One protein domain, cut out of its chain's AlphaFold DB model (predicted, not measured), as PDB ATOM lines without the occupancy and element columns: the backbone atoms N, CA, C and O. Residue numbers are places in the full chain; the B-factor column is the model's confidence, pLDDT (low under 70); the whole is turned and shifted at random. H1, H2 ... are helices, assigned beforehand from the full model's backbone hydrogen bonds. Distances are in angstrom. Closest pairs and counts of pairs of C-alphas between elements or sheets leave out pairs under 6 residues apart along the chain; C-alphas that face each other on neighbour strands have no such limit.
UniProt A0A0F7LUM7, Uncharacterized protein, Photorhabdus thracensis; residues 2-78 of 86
ATOM      1  N   SER A   2    -274.030-360.472-118.824       49.16
ATOM      2  CA  SER A   2    -274.363-361.495-119.821       49.16
ATOM      3  C   SER A   2    -275.501-361.063-120.750       49.16
ATOM      4  O   SER A   2    -276.539-360.582-120.301       49.16
ATOM      5  N   GLN A   3    -275.298-361.242-122.057       54.38
ATOM      6  CA  GLN A   3    -276.301-361.011-123.097       54.38
ATOM      7  C   GLN A   3    -277.493-361.944-122.845       54.38
ATOM      8  O   GLN A   3    -277.415-363.149-123.061       54.38
ATOM      9  N   SER A   4    -278.580-361.403-122.302       59.69
ATOM     10  CA  SER A   4    -279.649-362.174-121.661       59.69
ATOM     11  C   SER A   4    -280.651-362.827-122.621       59.69
ATOM     12  O   SER A   4    -281.661-363.347-122.159       59.69
ATOM     13  N   LYS A   5    -280.379-362.853-123.935       57.75
ATOM     14  CA  LYS A   5    -281.111-363.629-124.955       57.75
ATOM     15  C   LYS A   5    -280.206-363.850-126.186       57.75
ATOM     16  O   LYS A   5    -279.672-362.865-126.690       57.75
ATOM     17  N   PRO A   6    -280.037-365.089-126.689       60.12
ATOM     18  CA  PRO A   6    -279.139-365.400-127.814       60.12
ATOM     19  C   PRO A   6    -279.545-364.747-129.146       60.12
ATOM     20  O   PRO A   6    -278.696-364.550-130.010       60.12
ATOM     21  N   PHE A   7    -280.819-364.374-129.314       61.66
ATOM     22  CA  PHE A   7    -281.317-363.723-130.525       61.66
ATOM     23  C   PHE A   7    -281.877-362.331-130.215       61.66
ATOM     24  O   PHE A   7    -282.792-362.186-129.400       61.66
ATOM     25  N   ALA A   8    -281.395-361.309-130.932       65.00
ATOM     26  CA  ALA A   8    -281.916-359.937-130.900       65.00
ATOM     27  C   ALA A   8    -283.261-359.814-131.649       65.00
ATOM     28  O   ALA A   8    -283.456-358.971-132.526       65.00
ATOM     29  N   LEU A   9    -284.210-360.694-131.335       72.62
ATOM     30  CA  LEU A   9    -285.546-360.665-131.912       72.62
ATOM     31  C   LEU A   9    -286.365-359.578-131.223       72.62
ATOM     32  O   LEU A   9    -286.670-359.663-130.033       72.62
ATOM     33  N   SER A  10    -286.761-358.556-131.977       80.56
ATOM     34  CA  SER A  10    -287.683-357.538-131.481       80.56
ATOM     35  C   SER A  10    -289.126-358.049-131.531       80.56
ATOM     36  O   SER A  10    -289.521-358.776-132.445       80.56
ATOM     37  N   ARG A  11    -289.964-357.623-130.578       81.38
ATOM     38  CA  ARG A  11    -291.416-357.904-130.609       81.38
ATOM     39  C   ARG A  11    -292.063-357.430-131.921       81.38
ATOM     40  O   ARG A  11    -292.974-358.074-132.434       81.38
ATOM     41  N   GLN A  12    -291.540-356.347-132.501       83.88
ATOM     42  CA  GLN A  12    -291.976-355.835-133.803       83.88
ATOM     43  C   GLN A  12    -291.664-356.791-134.961       83.88
ATOM     44  O   GLN A  12    -292.468-356.893-135.885       83.88
ATOM     45  N   ALA A  13    -290.532-357.503-134.930       85.25
ATOM     46  CA  ALA A  13    -290.198-358.482-135.963       85.25
ATOM     47  C   ALA A  13    -291.229-359.619-136.001       85.25
ATOM     48  O   ALA A  13    -291.741-359.957-137.069       85.25
ATOM     49  N   VAL A  14    -291.615-360.131-134.827       83.81
ATOM     50  CA  VAL A  14    -292.639-361.183-134.690       83.81
ATOM     51  C   VAL A  14    -294.005-360.692-135.176       83.81
ATOM     52  O   VAL A  14    -294.691-361.390-135.917       83.81
ATOM     53  N   TRP A  15    -294.369-359.452-134.842       86.31
ATOM     54  CA  TRP A  15    -295.601-358.825-135.325       86.31
ATOM     55  C   TRP A  15    -295.655-358.701-136.853       86.31
ATOM     56  O   TRP A  15    -296.669-359.012-137.480       86.31
ATOM     57  N   ARG A  16    -294.551-358.271-137.478       86.06
ATOM     58  CA  ARG A  16    -294.447-358.163-138.942       86.06
ATOM     59  C   ARG A  16    -294.545-359.530-139.616       86.06
ATOM     60  O   ARG A  16    -295.194-359.633-140.654       86.06
ATOM     61  N   ALA A  17    -293.936-360.560-139.032       85.00
ATOM     62  CA  ALA A  17    -294.043-361.930-139.527       85.00
ATOM     63  C   ALA A  17    -295.491-362.439-139.457       85.00
ATOM     64  O   ALA A  17    -296.017-362.921-140.457       85.00
ATOM     65  N   TYR A  18    -296.169-362.230-138.326       85.00
ATOM     66  CA  TYR A  18    -297.577-362.588-138.163       85.00
ATOM     67  C   TYR A  18    -298.481-361.915-139.212       85.00
ATOM     68  O   TYR A  18    -299.300-362.588-139.833       85.00
ATOM     69  N   LYS A  19    -298.281-360.622-139.505       85.12
ATOM     70  CA  LYS A  19    -299.030-359.927-140.569       85.12
ATOM     71  C   LYS A  19    -298.864-360.576-141.946       85.12
ATOM     72  O   LYS A  19    -299.839-360.666-142.687       85.12
ATOM     73  N   LYS A  20    -297.655-361.036-142.286       84.19
ATOM     74  CA  LYS A  20    -297.401-361.751-143.549       84.19
ATOM     75  C   LYS A  20    -298.140-363.090-143.591       84.19
ATOM     76  O   LYS A  20    -298.764-363.401-144.595       84.19
ATOM     77  N   VAL A  21    -298.129-363.843-142.489       80.44
ATOM     78  CA  VAL A  21    -298.855-365.123-142.386       80.44
ATOM     79  C   VAL A  21    -300.365-364.913-142.502       80.44
ATOM     80  O   VAL A  21    -301.021-365.627-143.254       80.44
ATOM     81  N   LYS A  22    -300.906-363.879-141.845       81.12
ATOM     82  CA  LYS A  22    -302.319-363.495-141.971       81.12
ATOM     83  C   LYS A  22    -302.692-363.134-143.413       81.12
ATOM     84  O   LYS A  22    -303.743-363.545-143.894       81.12
ATOM     85  N   ALA A  23    -301.826-362.401-144.116       82.12
ATOM     86  CA  ALA A  23    -302.047-362.038-145.518       82.12
ATOM     87  C   ALA A  23    -302.049-363.256-146.456       82.12
ATOM     88  O   ALA A  23    -302.789-363.266-147.436       82.12
ATOM     89  N   ASN A  24    -301.277-364.294-146.127       74.56
ATOM     90  CA  ASN A  24    -301.188-365.505-146.937       74.56
ATOM     91  C   ASN A  24    -302.453-366.379-146.885       74.56
ATOM     92  O   ASN A  24    -302.518-367.334-147.652       74.56
ATOM     93  N   LYS A  25    -303.437-366.081-146.008       64.56
ATOM     94  CA  LYS A  25    -304.708-366.830-145.841       64.56
ATOM     95  C   LYS A  25    -304.528-368.360-145.872       64.56
ATOM     96  O   LYS A  25    -305.402-369.089-146.331       64.56
ATOM     97  N   GLY A  26    -303.360-368.833-145.440       61.75
ATOM     98  CA  GLY A  26    -302.969-370.228-145.561       61.75
ATOM     99  C   GLY A  26    -303.837-371.094-144.661       61.75
ATOM    100  O   GLY A  26    -304.198-370.673-143.562       61.75
ATOM    101  N   SER A  27    -304.165-372.291-145.148       55.97
ATOM    102  CA  SER A  27    -304.929-373.302-144.413       55.97
ATOM    103  C   SER A  27    -304.331-373.571-143.024       55.97
ATOM    104  O   SER A  27    -303.133-373.359-142.811       55.97
ATOM    105  N   ALA A  28    -305.172-374.013-142.084       58.75
ATOM    106  CA  ALA A  28    -304.820-374.209-140.677       58.75
ATOM    107  C   ALA A  28    -303.489-374.963-140.507       58.75
ATOM    108  O   ALA A  28    -303.209-375.940-141.211       58.75
ATOM    109  N   GLY A  29    -302.672-374.486-139.562       61.62
ATOM    110  CA  GLY A  29    -301.339-375.020-139.297       61.62
ATOM    111  C   GLY A  29    -301.352-376.492-138.870       61.62
ATOM    112  O   GLY A  29    -302.399-377.105-138.657       61.62
ATOM    113  N   ILE A  30    -300.157-377.070-138.724       54.72
ATOM    114  CA  ILE A  30    -299.976-378.476-138.315       54.72
ATOM    115  C   ILE A  30    -300.705-378.759-136.995       54.72
ATOM    116  O   ILE A  30    -301.346-379.801-136.882       54.72
ATOM    117  N   ASP A  31    -300.701-377.772-136.096       62.44
ATOM    118  CA  ASP A  31    -301.282-377.805-134.750       62.44
ATOM    119  C   ASP A  31    -302.821-377.728-134.723       62.44
ATOM    120  O   ASP A  31    -303.410-377.626-133.651       62.44
ATOM    121  N   GLY A  32    -303.490-377.715-135.885       65.12
ATOM    122  CA  GLY A  32    -304.953-377.637-135.988       65.12
ATOM    123  C   GLY A  32    -305.548-376.283-135.584       65.12
ATOM    124  O   GLY A  32    -306.740-376.069-135.764       65.12
ATOM    125  N   GLN A  33    -304.721-375.357-135.093       70.56
ATOM    126  CA  GLN A  33    -305.135-374.020-134.698       70.56
ATOM    127  C   GLN A  33    -305.362-373.140-135.931       70.56
ATOM    128  O   GLN A  33    -304.460-372.951-136.761       70.56
ATOM    129  N   SER A  34    -306.567-372.582-136.038       77.19
ATOM    130  CA  SER A  34    -306.889-371.605-137.075       77.19
ATOM    131  C   SER A  34    -306.332-370.221-136.730       77.19
ATOM    132  O   SER A  34    -306.029-369.907-135.573       77.19
ATOM    133  N   ILE A  35    -306.201-369.355-137.741       77.88
ATOM    134  CA  ILE A  35    -305.791-367.964-137.510       77.88
ATOM    135  C   ILE A  35    -306.830-367.244-136.633       77.88
ATOM    136  O   ILE A  35    -306.438-366.448-135.780       77.88
ATOM    137  N   GLU A  36    -308.127-367.560-136.761       81.31
ATOM    138  CA  GLU A  36    -309.165-366.961-135.909       81.31
ATOM    139  C   GLU A  36    -309.006-367.361-134.435       81.31
ATOM    140  O   GLU A  36    -309.139-366.526-133.540       81.31
ATOM    141  N   GLU A  37    -308.678-368.625-134.154       82.00
ATOM    142  CA  GLU A  37    -308.407-369.084-132.787       82.00
ATOM    143  C   GLU A  37    -307.132-368.472-132.211       82.00
ATOM    144  O   GLU A  37    -307.091-368.120-131.028       82.00
ATOM    145  N   PHE A  38    -306.107-368.291-133.047       82.00
ATOM    146  CA  PHE A  38    -304.882-367.604-132.656       82.00
ATOM    147  C   PHE A  38    -305.146-366.130-132.299       82.00
ATOM    148  O   PHE A  38    -304.539-365.601-131.360       82.00
ATOM    149  N   GLU A  39    -306.076-365.478-133.005       85.25
ATOM    150  CA  GLU A  39    -306.451-364.072-132.806       85.25
ATOM    151  C   GLU A  39    -307.219-363.814-131.506       85.25
ATOM    152  O   GLU A  39    -307.052-362.739-130.925       85.25
ATOM    153  N   LYS A  40    -307.960-364.802-130.979       88.44
ATOM    154  CA  LYS A  40    -308.668-364.686-129.685       88.44
ATOM    155  C   LYS A  40    -307.747-364.261-128.536       88.44
ATOM    156  O   LYS A  40    -308.181-363.566-127.623       88.44
ATOM    157  N   ASN A  41    -306.472-364.659-128.578       87.25
ATOM    158  CA  ASN A  41    -305.447-364.205-127.635       87.25
ATOM    159  C   ASN A  41    -304.164-363.788-128.364       87.25
ATOM    160  O   ASN A  41    -303.069-364.290-128.097       87.25
ATOM    161  N   LEU A  42    -304.305-362.851-129.300       85.25
ATOM    162  CA  LEU A  42    -303.218-362.427-130.176       85.25
ATOM    163  C   LEU A  42    -301.969-361.968-129.407       85.25
ATOM    164  O   LEU A  42    -300.862-362.437-129.670       85.25
ATOM    165  N   ALA A  43    -302.136-361.079-128.426       84.88
ATOM    166  CA  ALA A  43    -301.018-360.536-127.655       84.88
ATOM    167  C   ALA A  43    -300.309-361.615-126.817       84.88
ATOM    168  O   ALA A  43    -299.077-361.677-126.805       84.88
ATOM    169  N   GLY A  44    -301.070-362.497-126.158       87.69
ATOM    170  CA  GLY A  44    -300.514-363.579-125.348       87.69
ATOM    171  C   GLY A  44    -299.795-364.631-126.189       87.69
ATOM    172  O   GLY A  44    -298.700-365.069-125.831       87.69
ATOM    173  N   ASN A  45    -300.365-364.997-127.337       86.44
ATOM    174  CA  ASN A  45    -299.772-365.969-128.251       86.44
ATOM    175  C   ASN A  45    -298.482-365.430-128.891       86.44
ATOM    176  O   ASN A  45    -297.461-366.122-128.895       86.44
ATOM    177  N   LEU A  46    -298.474-364.166-129.331       87.00
ATOM    178  CA  LEU A  46    -297.269-363.512-129.856       87.00
ATOM    179  C   LEU A  46    -296.176-363.372-128.796       87.00
ATOM    180  O   LEU A  46    -295.000-363.557-129.106       87.00
ATOM    181  N   TYR A  47    -296.543-363.074-127.548       86.94
ATOM    182  CA  TYR A  47    -295.584-362.989-126.450       86.94
ATOM    183  C   TYR A  47    -294.948-364.346-126.138       86.94
ATOM    184  O   TYR A  47    -293.727-364.431-126.012       86.94
ATOM    185  N   LYS A  48    -295.747-365.421-126.075       85.25
ATOM    186  CA  LYS A  48    -295.244-366.794-125.899       85.25
ATOM    187  C   LYS A  48    -294.291-367.185-127.028       85.25
ATOM    188  O   LYS A  48    -293.210-367.707-126.755       85.25
ATOM    189  N   LEU A  49    -294.662-366.892-128.277       83.75
ATOM    190  CA  LEU A  49    -293.838-367.175-129.452       83.75
ATOM    191  C   LEU A  49    -292.522-366.387-129.405       83.75
ATOM    192  O   LEU A  49    -291.446-366.961-129.551       83.75
ATOM    193  N   TRP A  50    -292.598-365.084-129.124       85.81
ATOM    194  CA  TRP A  50    -291.424-364.227-128.976       85.81
ATOM    195  C   TRP A  50    -290.501-364.701-127.853       85.81
ATOM    196  O   TRP A  50    -289.296-364.774-128.068       85.81
ATOM    197  N   ASN A  51    -291.039-365.071-126.688       86.06
ATOM    198  CA  ASN A  51    -290.225-365.565-125.579       86.06
ATOM    199  C   ASN A  51    -289.495-366.862-125.932       86.06
ATOM    200  O   ASN A  51    -288.320-366.979-125.600       86.06
ATOM    201  N   ARG A  52    -290.150-367.793-126.640       82.62
ATOM    202  CA  ARG A  52    -289.527-369.050-127.089       82.62
ATOM    203  C   ARG A  52    -288.441-368.823-128.140       82.62
ATOM    204  O   ARG A  52    -287.391-369.452-128.071       82.62
ATOM    205  N   MET A  53    -288.672-367.930-129.104       79.56
ATOM    206  CA  MET A  53    -287.677-367.636-130.141       79.56
ATOM    207  C   MET A  53    -286.502-366.825-129.589       79.56
ATOM    208  O   MET A  53    -285.353-367.118-129.898       79.56
ATOM    209  N   ALA A  54    -286.770-365.832-128.737       78.25
ATOM    210  CA  ALA A  54    -285.725-365.004-128.148       78.25
ATOM    211  C   ALA A  54    -284.816-365.808-127.207       78.25
ATOM    212  O   ALA A  54    -283.620-365.539-127.163       78.25
ATOM    213  N   SER A  55    -285.358-366.800-126.485       76.69
ATOM    214  CA  SER A  55    -284.565-367.715-125.652       76.69
ATOM    215  C   SER A  55    -283.863-368.825-126.443       76.69
ATOM    216  O   SER A  55    -283.052-369.541-125.865       76.69
ATOM    217  N   GLY A  56    -284.159-368.980-127.740       73.38
ATOM    218  CA  GLY A  56    -283.603-370.043-128.585       73.38
ATOM    219  C   GLY A  56    -284.213-371.433-128.360       73.38
ATOM    220  O   GLY A  56    -283.728-372.403-128.924       73.38
ATOM    221  N   SER A  57    -285.285-371.545-127.571       70.94
ATOM    222  CA  SER A  57    -285.948-372.820-127.246       70.94
ATOM    223  C   SER A  57    -287.144-373.134-128.159       70.94
ATOM    224  O   SER A  57    -287.926-374.044-127.872       70.94
ATOM    225  N   TYR A  58    -287.355-372.363-129.227       76.31
ATOM    226  CA  TYR A  58    -288.427-372.629-130.180       76.31
ATOM    227  C   TYR A  58    -288.049-373.796-131.098       76.31
ATOM    228  O   TYR A  58    -287.235-373.643-132.003       76.31
ATOM    229  N   MET A  59    -288.669-374.952-130.865       72.06
ATOM    230  CA  MET A  59    -288.597-376.121-131.739       72.06
ATOM    231  C   MET A  59    -289.912-376.203-132.524       72.06
ATOM    232  O   MET A  59    -290.941-376.518-131.920       72.06
ATOM    233  N   PRO A  60    -289.934-375.846-133.822       67.94
ATOM    234  CA  PRO A  60    -291.152-375.956-134.612       67.94
ATOM    235  C   PRO A  60    -291.556-377.435-134.752       67.94
ATOM    236  O   PRO A  60    -290.681-378.284-134.941       67.94
ATOM    237  N   PRO A  61    -292.859-377.761-134.664       66.56
ATOM    238  CA  PRO A  61    -293.344-379.111-134.933       66.56
ATOM    239  C   PRO A  61    -293.027-379.512-136.380       66.56
ATOM    240  O   PRO A  61    -292.913-378.656-137.263       66.56
ATOM    241  N   ALA A  62    -292.876-380.819-136.616       59.69
ATOM    242  CA  ALA A  62    -292.544-381.361-137.930       59.69
ATOM    243  C   ALA A  62    -293.521-380.838-138.997       59.69
ATOM    244  O   ALA A  62    -294.741-380.965-138.868       59.69
ATOM    245  N   VAL A  63    -292.975-380.204-140.035       61.34
ATOM    246  CA  VAL A  63    -293.769-379.508-141.048       61.34
ATOM    247  C   VAL A  63    -294.564-380.516-141.877       61.34
ATOM    248  O   VAL A  63    -293.995-381.480-142.384       61.34
ATOM    249  N   ARG A  64    -295.873-380.286-142.062       54.03
ATOM    250  CA  ARG A  64    -296.654-381.021-143.067       54.03
ATOM    251  C   ARG A  64    -296.083-380.681-144.437       54.03
ATOM    252  O   ARG A  64    -296.202-379.550-144.902       54.03
ATOM    253  N   ILE A  65    -295.480-381.667-145.083       47.66
ATOM    254  CA  ILE A  65    -295.070-381.562-146.476       47.66
ATOM    255  C   ILE A  65    -296.364-381.615-147.291       47.66
ATOM    256  O   ILE A  65    -296.936-382.684-147.496       47.66
ATOM    257  N   ALA A  66    -296.895-380.456-147.679       48.62
ATOM    258  CA  ALA A  66    -297.974-380.422-148.654       48.62
ATOM    259  C   ALA A  66    -297.389-380.906-149.984       48.62
ATOM    260  O   ALA A  66    -296.429-380.324-150.492       48.62
ATOM    261  N   GLN A  67    -297.933-381.995-150.520       44.19
ATOM    262  CA  GLN A  67    -297.549-382.501-151.829       44.19
ATOM    263  C   GLN A  67    -298.059-381.495-152.870       44.19
ATOM    264  O   GLN A  67    -299.227-381.491-153.245       44.19
ATOM    265  N   MET A  68    -297.198-380.554-153.254       45.16
ATOM    266  CA  MET A  68    -297.496-379.583-154.297       45.16
ATOM    267  C   MET A  68    -297.205-380.245-155.640       45.16
ATOM    268  O   MET A  68    -296.047-380.490-155.976       45.16
ATOM    269  N   VAL A  69    -298.252-380.540-156.411       56.03
ATOM    270  CA  VAL A  69    -298.093-380.881-157.826       56.03
ATOM    271  C   VAL A  69    -297.584-379.625-158.523       56.03
ATOM    272  O   VAL A  69    -298.315-378.649-158.691       56.03
ATOM    273  N   VAL A  70    -296.307-379.626-158.896       59.47
ATOM    274  CA  VAL A  70    -295.766-378.624-159.810       59.47
ATOM    275  C   VAL A  70    -296.437-378.868-161.162       59.47
ATOM    276  O   VAL A  70    -296.162-379.866-161.827       59.47
ATOM    277  N   LEU A  71    -297.358-377.982-161.549       55.59
ATOM    278  CA  LEU A  71    -297.957-377.964-162.885       55.59
ATOM    279  C   LEU A  71    -296.858-377.613-163.899       55.59
ATOM    280  O   LEU A  71    -296.651-376.449-164.226       55.59
ATOM    281  N   GLY A  72    -296.096-378.615-164.336       56.56
ATOM    282  CA  GLY A  72    -295.004-378.412-165.286       56.56
ATOM    283  C   GLY A  72    -294.163-379.640-165.621       56.56
ATOM    284  O   GLY A  72    -293.517-379.643-166.661       56.56
ATOM    285  N   THR A  73    -294.183-380.702-164.814       54.38
ATOM    286  CA  THR A  73    -293.450-381.936-165.150       54.38
ATOM    287  C   THR A  73    -294.281-383.162-164.808       54.38
ATOM    288  O   THR A  73    -294.040-383.844-163.814       54.38
ATOM    289  N   ILE A  74    -295.265-383.452-165.654       57.06
ATOM    290  CA  ILE A  74    -295.657-384.842-165.869       57.06
ATOM    291  C   ILE A  74    -294.559-385.386-166.794       57.06
ATOM    292  O   ILE A  74    -294.521-384.957-167.948       57.06
ATOM    293  N   PRO A  75    -293.633-386.265-166.367       54.03
ATOM    294  CA  PRO A  75    -293.011-387.126-167.353       54.03
ATOM    295  C   PRO A  75    -294.160-387.981-167.872       54.03
ATOM    296  O   PRO A  75    -294.655-388.851-167.164       54.03
ATOM    297  N   THR A  76    -294.668-387.671-169.061       57.75
ATOM    298  CA  THR A  76    -295.492-388.623-169.797       57.75
ATOM    299  C   THR A  76    -294.671-389.906-169.875       57.75
ATOM    300  O   THR A  76    -293.607-389.867-170.501       57.75
ATOM    301  N   PRO A  77    -295.072-391.026-169.252       58.50
ATOM    302  CA  PRO A  77    -294.483-392.280-169.651       58.50
ATOM    303  C   PRO A  77    -295.005-392.518-171.068       58.50
ATOM    304  O   PRO A  77    -296.179-392.824-171.271       58.50
ATOM    305  N   SER A  78    -294.158-392.268-172.063       59.16
ATOM    306  CA  SER A  78    -294.409-392.653-173.443       59.16
ATOM    307  C   SER A  78    -294.343-394.176-173.519       59.16
ATOM    308  O   SER A  78    -293.347-394.736-173.968       59.16
TER     309      SER A  78
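What this domain is: This is residues 2 to 78 of the 86 residues of an uncharacterized protein of Photorhabdus thracensis (UniProt A0A0F7LUM7). Three helices make a small, loose triangle, H1 and H3 as its two longer sides and the short H2 near the first part of H3, and from the end of H3 a long tail with no named element runs away, its residues 65 to 78 sticking out free. The first residues of H1 pack on H3, and the two helices diverge from there at 60 degrees, with H2 near the wider end of this V. The printed part has 77 residues with three named helices, H1, H2 and H3 in that order, and no named strand; its class is all helix, though only 31 of the 77 residues are in named elements. It is only just extended, close to loose, with a radius of gyration of the C-alphas of 17.4 A, and the tail makes much of the length in its spans of 65 by 32 by 20 A.

Where its parts are: The printed part begins at Ser 2, with C-alpha at (-274.363, -361.495, -119.821). H1 is residues 11 to 23, 18.8 A from first to last C-alpha, and its C-alpha 11 is at (-291.416, -357.904, -130.609). H2 is residues 35 to 39, 6.1 A long. H3 is residues 42 to 54, 17.8 A long, and ends with C-alpha 54 at (-285.725, -365.004, -128.148). Residues 55 to 78 hold no named element.

How they stand to each other: H1 touches H3, with residues 11 to 15 of H1 and 46 to 50 of H3 alone. Their closest C-alphas, those of Arg 11 and Trp 50, are 6.5 A apart. They run opposite ways at a steep tilt of 60 degrees. H1 and H2 are close but not clearly touching, the C-alphas of Lys 22 and Ile 35 being the closest at 7.2 A. H2 and H3 are also close but not clearly touching, with the C-alphas of Phe 38 and Asn 45 closest at 6.9 A. In H1, H2 and H3 every O i to N i+4 pair is within hydrogen-bond range.

The domain as a whole: The two C-alphas farthest apart are those of Ser 2 and Ser 78, 65.2 A. Without residues 65 to 78, the body of 63 residues spans 41 by 24 by 18 A. The C-alphas of residues 55 to 78 lie 8 to 42 A from the mean of all C-alphas. The link from H1 to H2 is long, with 11 residues, and that from H2 to H3 is tight, with 2. The printed part has no cut. Its mean pLDDT is 71.1, and residues 2 to 8, 25 to 32 and 60 to 78 are under 70.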